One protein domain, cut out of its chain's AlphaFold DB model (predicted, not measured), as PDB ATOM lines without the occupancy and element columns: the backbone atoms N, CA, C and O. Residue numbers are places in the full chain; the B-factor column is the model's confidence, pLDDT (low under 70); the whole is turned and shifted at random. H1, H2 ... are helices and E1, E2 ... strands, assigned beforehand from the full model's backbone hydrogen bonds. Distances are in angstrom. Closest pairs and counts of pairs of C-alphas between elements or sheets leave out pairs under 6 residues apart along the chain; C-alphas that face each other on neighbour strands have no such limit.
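What this domain is: This is residues 132 to 173 of the 175 residues of the protein "Ald_Xan_dh_C2 domain-containing protein" of Bradyrhizobium frederickii (UniProt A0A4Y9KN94). A small two-stranded hairpin, E1 and E2, has one longer helix, H1, folded back over it, with the helix nearer to E2 than to E1. The helix makes most of the length; its residues 167 to 172, together with Gly 173, stick out at one end, and the loop of residues 148 to 153 sticks out as well. The printed part has 42 residues, with two named strands and then one named helix along the chain, in the order E1, E2, H1; the sheet's order is E1 - E2, antiparallel, and the class is mixed, helices and strands. The whole is loose, with a radius of gyration of the C-alphas of 11.6 A, and elongated, spanning 34 by 20 by 14 A.

Where its parts are: E1 is residues 132 to 135, beginning at C-alpha 132 at (-34.917, -0.245, -9.957). E2 is residues 141 to 145, 13.3 A from first to last C-alpha. H1 is residues 154 to 172, 27.0 A long, from C-alpha 154 at (-32.709, 6.179, 3.030) to C-alpha 172 at (-30.034, -20.082, -2.575).

How they stand to each other: E1 and E2 form a hairpin, antiparallel at 172 degrees between their directions. The C-alphas of Val 133 and Val 143 face each other at 4.6 A. N 134 and O 142 are 2.8 A apart, within hydrogen-bond range, and so are N 142 and O 134, at 2.9 A. The closest C-alphas of E2 and H1 are those of Val 143 and Ser 159, 6.9 A apart. E1 and H1 are apart. In H1 every O i to N i+4 pair is within hydrogen-bond range.

The domain as a whole: The two C-alphas farthest apart are those of Phe 150 and Gly 173, at 35.3 A. The printed part has no cut. The link from E1 to E2 is tight, and that from E2 to H1 is short. The mean pLDDT of the printed part is 79.1; residue 163 and residues 165 to 173 are under 70.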
ATOM      1  N   ALA A 132     -35.535   0.485  -8.859       86.94
ATOM      2  CA  ALA A 132     -34.917  -0.245  -9.957       86.94
ATOM      3  C   ALA A 132     -33.505  -0.677  -9.548       86.94
ATOM      4  O   ALA A 132     -32.739   0.123  -9.005       86.94
ATOM      5  N   VAL A 133     -33.159  -1.935  -9.822       88.12
ATOM      6  CA  VAL A 133     -31.834  -2.504  -9.549       88.12
ATOM      7  C   VAL A 133     -31.187  -2.876 -10.875       88.12
ATOM      8  O   VAL A 133     -31.766  -3.618 -11.663       88.12
ATOM      9  N   HIS A 134     -29.998  -2.345 -11.120       87.62
ATOM     10  CA  HIS A 134     -29.202  -2.603 -12.314       87.62
ATOM     11  C   HIS A 134     -27.943  -3.363 -11.899       87.62
ATOM     12  O   HIS A 134     -27.252  -2.932 -10.976       87.62
ATOM     13  N   LEU A 135     -27.658  -4.478 -12.570       89.31
ATOM     14  CA  LEU A 135     -26.437  -5.262 -12.394       89.31
ATOM     15  C   LEU A 135     -25.583  -5.126 -13.651       89.31
ATOM     16  O   LEU A 135     -26.025  -5.475 -14.746       89.31
ATOM     17  N   GLU A 136     -24.358  -4.655 -13.479       90.81
ATOM     18  CA  GLU A 136     -23.396  -4.523 -14.562       90.81
ATOM     19  C   GLU A 136     -22.539  -5.787 -14.700       90.81
ATOM     20  O   GLU A 136     -22.299  -6.524 -13.742       90.81
ATOM     21  N   LYS A 137     -22.003  -6.022 -15.903       89.69
ATOM     22  CA  LYS A 137     -21.138  -7.187 -16.187       89.69
ATOM     23  C   LYS A 137     -19.852  -7.215 -15.355       89.69
ATOM     24  O   LYS A 137     -19.280  -8.282 -15.162       89.69
ATOM     25  N   ASN A 138     -19.397  -6.061 -14.866       89.62
ATOM     26  CA  ASN A 138     -18.241  -5.948 -13.971       89.62
ATOM     27  C   ASN A 138     -18.580  -6.276 -12.501       89.62
ATOM     28  O   ASN A 138     -17.717  -6.144 -11.636       89.62
ATOM     29  N   GLY A 139     -19.822  -6.681 -12.218       85.56
ATOM     30  CA  GLY A 139     -20.298  -7.032 -10.884       85.56
ATOM     31  C   GLY A 139     -20.775  -5.848 -10.042       85.56
ATOM     32  O   GLY A 139     -21.125  -6.055  -8.880       85.56
ATOM     33  N   SER A 140     -20.808  -4.622 -10.580       86.75
ATOM     34  CA  SER A 140     -21.367  -3.474  -9.860       86.75
ATOM     35  C   SER A 140     -22.898  -3.519  -9.843       86.75
ATOM     36  O   SER A 140     -23.542  -3.980 -10.786       86.75
ATOM     37  N   ILE A 141     -23.490  -3.040  -8.746       86.81
ATOM     38  CA  ILE A 141     -24.942  -2.951  -8.578       86.81
ATOM     39  C   ILE A 141     -25.314  -1.493  -8.350       86.81
ATOM     40  O   ILE A 141     -24.784  -0.850  -7.445       86.81
ATOM     41  N   THR A 142     -26.265  -0.993  -9.133       87.81
ATOM     42  CA  THR A 142     -26.853   0.336  -8.954       87.81
ATOM     43  C   THR A 142     -28.309   0.197  -8.542       87.81
ATOM     44  O   THR A 142     -29.086  -0.486  -9.208       87.81
ATOM     45  N   VAL A 143     -28.698   0.864  -7.458       87.81
ATOM     46  CA  VAL A 143     -30.086   0.924  -6.989       87.81
ATOM     47  C   VAL A 143     -30.597   2.347  -7.156       87.81
ATOM     48  O   VAL A 143     -29.999   3.290  -6.644       87.81
ATOM     49  N   ARG A 144     -31.721   2.503  -7.850       88.56
ATOM     50  CA  ARG A 144     -32.451   3.766  -7.991       88.56
ATOM     51  C   ARG A 144     -33.784   3.636  -7.277       88.56
ATOM     52  O   ARG A 144     -34.436   2.612  -7.412       88.56
ATOM     53  N   THR A 145     -34.187   4.652  -6.531       88.50
ATOM     54  CA  THR A 145     -35.422   4.661  -5.737       88.50
ATOM     55  C   THR A 145     -36.055   6.049  -5.789       88.50
ATOM     56  O   THR A 145     -35.346   7.030  -6.012       88.50
ATOM     57  N   ASN A 146     -37.369   6.139  -5.586       88.00
ATOM     58  CA  ASN A 146     -38.055   7.412  -5.353       88.00
ATOM     59  C   ASN A 146     -37.918   7.917  -3.904       88.00
ATOM     60  O   ASN A 146     -38.357   9.026  -3.604       88.00
ATOM     61  N   ALA A 147     -37.303   7.136  -3.011       86.12
ATOM     62  CA  ALA A 147     -36.986   7.576  -1.658       86.12
ATOM     63  C   ALA A 147     -35.895   8.656  -1.687       86.12
ATOM     64  O   ALA A 147     -34.767   8.407  -2.116       86.12
ATOM     65  N   VAL A 148     -36.231   9.847  -1.199       87.19
ATOM     66  CA  VAL A 148     -35.271  10.936  -1.015       87.19
ATOM     67  C   VAL A 148     -34.467  10.674   0.258       87.19
ATOM     68  O   VAL A 148     -35.015  10.244   1.276       87.19
ATOM     69  N   ASP A 149     -33.161  10.916   0.191       87.00
ATOM     70  CA  ASP A 149     -32.289  10.942   1.360       87.00
ATOM     71  C   ASP A 149     -31.875  12.385   1.636       87.00
ATOM     72  O   ASP A 149     -31.215  13.023   0.817       87.00
ATOM     73  N   PHE A 150     -32.294  12.898   2.786       90.94
ATOM     74  CA  PHE A 150     -31.921  14.219   3.293       90.94
ATOM     75  C   PHE A 150     -31.164  14.101   4.626       90.94
ATOM     76  O   PHE A 150     -31.183  15.016   5.444       90.94
ATOM     77  N   GLY A 151     -30.506  12.957   4.854       90.62
ATOM     78  CA  GLY A 151     -29.790  12.634   6.092       90.62
ATOM     79  C   GLY A 151     -30.543  11.666   7.004       90.62
ATOM     80  O   GLY A 151     -30.032  11.289   8.056       90.62
ATOM     81  N   ASN A 152     -31.732  11.213   6.599       87.00
ATOM     82  CA  ASN A 152     -32.491  10.180   7.301       87.00
ATOM     83  C   ASN A 152     -31.975   8.757   6.993       87.00
ATOM     84  O   ASN A 152     -32.449   7.790   7.586       87.00
ATOM     85  N   GLY A 153     -31.009   8.619   6.075       89.56
ATOM     86  CA  GLY A 153     -30.311   7.361   5.806       89.56
ATOM     87  C   GLY A 153     -31.065   6.418   4.870       89.56
ATOM     88  O   GLY A 153     -30.807   5.207   4.884       89.56
ATOM     89  N   SER A 154     -31.986   6.944   4.054       87.31
ATOM     90  CA  SER A 154     -32.709   6.179   3.030       87.31
ATOM     91  C   SER A 154     -31.743   5.459   2.080       87.31
ATOM     92  O   SER A 154     -31.906   4.264   1.826       87.31
ATOM     93  N   ALA A 155     -30.702   6.138   1.585       84.88
ATOM     94  CA  ALA A 155     -29.748   5.568   0.634       84.88
ATOM     95  C   ALA A 155     -28.904   4.452   1.274       84.88
ATOM     96  O   ALA A 155     -28.710   3.381   0.685       84.88
ATOM     97  N   THR A 156     -28.457   4.658   2.515       86.38
ATOM     98  CA  THR A 156     -27.680   3.668   3.280       86.38
ATOM     99  C   THR A 156     -28.508   2.426   3.602       86.38
ATOM    100  O   THR A 156     -28.054   1.294   3.426       86.38
ATOM    101  N   THR A 157     -29.749   2.614   4.048       86.31
ATOM    102  CA  THR A 157     -30.630   1.502   4.423       86.31
ATOM    103  C   THR A 157     -31.025   0.680   3.202       86.31
ATOM    104  O   THR A 157     -30.956  -0.551   3.234       86.31
ATOM    105  N   LEU A 158     -31.388   1.344   2.101       84.12
ATOM    106  CA  LEU A 158     -31.798   0.662   0.879       84.12
ATOM    107  C   LEU A 158     -30.631  -0.093   0.242       84.12
ATOM    108  O   LEU A 158     -30.777  -1.279  -0.045       84.12
ATOM    109  N   SER A 159     -29.456   0.525   0.098       81.56
ATOM    110  CA  SER A 159     -28.272  -0.155  -0.451       81.56
ATOM    111  C   SER A 159     -27.919  -1.431   0.324       81.56
ATOM    112  O   SER A 159     -27.753  -2.499  -0.271       81.56
ATOM    113  N   ARG A 160     -27.897  -1.365   1.662       80.44
ATOM    114  CA  ARG A 160     -27.604  -2.523   2.520       80.44
ATOM    115  C   ARG A 160     -28.706  -3.584   2.467       80.44
ATOM    116  O   ARG A 160     -28.404  -4.778   2.424       80.44
ATOM    117  N   GLY A 161     -29.971  -3.161   2.435       79.69
ATOM    118  CA  GLY A 161     -31.129  -4.049   2.330       79.69
ATOM    119  C   GLY A 161     -31.162  -4.838   1.018       79.69
ATOM    120  O   GLY A 161     -31.381  -6.053   1.038       79.69
ATOM    121  N   TYR A 162     -30.894  -4.179  -0.113       75.31
ATOM    122  CA  TYR A 162     -30.826  -4.836  -1.421       75.31
ATOM    123  C   TYR A 162     -29.628  -5.781  -1.523       75.31
ATOM    124  O   TYR A 162     -29.797  -6.919  -1.960       75.31
ATOM    125  N   TRP A 163     -28.445  -5.374  -1.048       63.97
ATOM    126  CA  TRP A 163     -27.263  -6.239  -1.048       63.97
ATOM    127  C   TRP A 163     -27.456  -7.504  -0.201       63.97
ATOM    128  O   TRP A 163     -27.119  -8.610  -0.631       63.97
ATOM    129  N   GLY A 164     -28.052  -7.366   0.990       70.50
ATOM    130  CA  GLY A 164     -28.355  -8.499   1.864       70.50
ATOM    131  C   GLY A 164     -29.283  -9.524   1.203       70.50
ATOM    132  O   GLY A 164     -28.993 -10.723   1.232       70.50
ATOM    133  N   ARG A 165     -30.361  -9.061   0.550       61.84
ATOM    134  CA  ARG A 165     -31.284  -9.943  -0.185       61.84
ATOM    135  C   ARG A 165     -30.645 -10.560  -1.420       61.84
ATOM    136  O   ARG A 165     -30.799 -11.761  -1.618       61.84
ATOM    137  N   PHE A 166     -29.895  -9.785  -2.201       61.19
ATOM    138  CA  PHE A 166     -29.191 -10.293  -3.379       61.19
ATOM    139  C   PHE A 166     -28.228 -11.422  -3.002       61.19
ATOM    140  O   PHE A 166     -28.281 -12.502  -3.580       61.19
ATOM    141  N   ARG A 167     -27.420 -11.243  -1.948       56.62
ATOM    142  CA  ARG A 167     -26.504 -12.286  -1.460       56.62
ATOM    143  C   ARG A 167     -27.237 -13.553  -1.012       56.62
ATOM    144  O   ARG A 167     -26.752 -14.653  -1.267       56.62
ATOM    145  N   HIS A 168     -28.379 -13.411  -0.341       55.38
ATOM    146  CA  HIS A 168     -29.208 -14.548   0.065       55.38
ATOM    147  C   HIS A 168     -29.810 -15.270  -1.151       55.38
ATOM    148  O   HIS A 168     -29.792 -16.496  -1.216       55.38
ATOM    149  N   GLN A 169     -30.281 -14.521  -2.148       56.97
ATOM    150  CA  GLN A 169     -30.887 -15.072  -3.357       56.97
ATOM    151  C   GLN A 169     -29.852 -15.734  -4.279       56.97
ATOM    152  O   GLN A 169     -30.109 -16.823  -4.774       56.97
ATOM    153  N   CYS A 170     -28.650 -15.169  -4.429       56.62
ATOM    154  CA  CYS A 170     -27.546 -15.821  -5.141       56.62
ATOM    155  C   CYS A 170     -27.031 -17.069  -4.410       56.62
ATOM    156  O   CYS A 170     -26.664 -18.038  -5.062       56.62
ATOM    157  N   ARG A 171     -27.020 -17.085  -3.068       51.06
ATOM    158  CA  ARG A 171     -26.648 -18.288  -2.298       51.06
ATOM    159  C   ARG A 171     -27.669 -19.418  -2.419       51.06
ATOM    160  O   ARG A 171     -27.268 -20.575  -2.423       51.06
ATOM    161  N   ASN A 172     -28.954 -19.091  -2.528       55.03
ATOM    162  CA  ASN A 172     -30.034 -20.082  -2.575       55.03
ATOM    163  C   ASN A 172     -30.530 -20.385  -4.002       55.03
ATOM    164  O   ASN A 172     -31.368 -21.264  -4.174       55.03
ATOM    165  N   GLY A 173     -30.037 -19.654  -5.006       46.97
ATOM    166  CA  GLY A 173     -30.483 -19.701  -6.401       46.97
ATOM    167  C   GLY A 173     -29.482 -20.302  -7.388       46.97
ATOM    168  O   GLY A 173     -29.684 -20.158  -8.586       46.97
TER     169      GLY A 173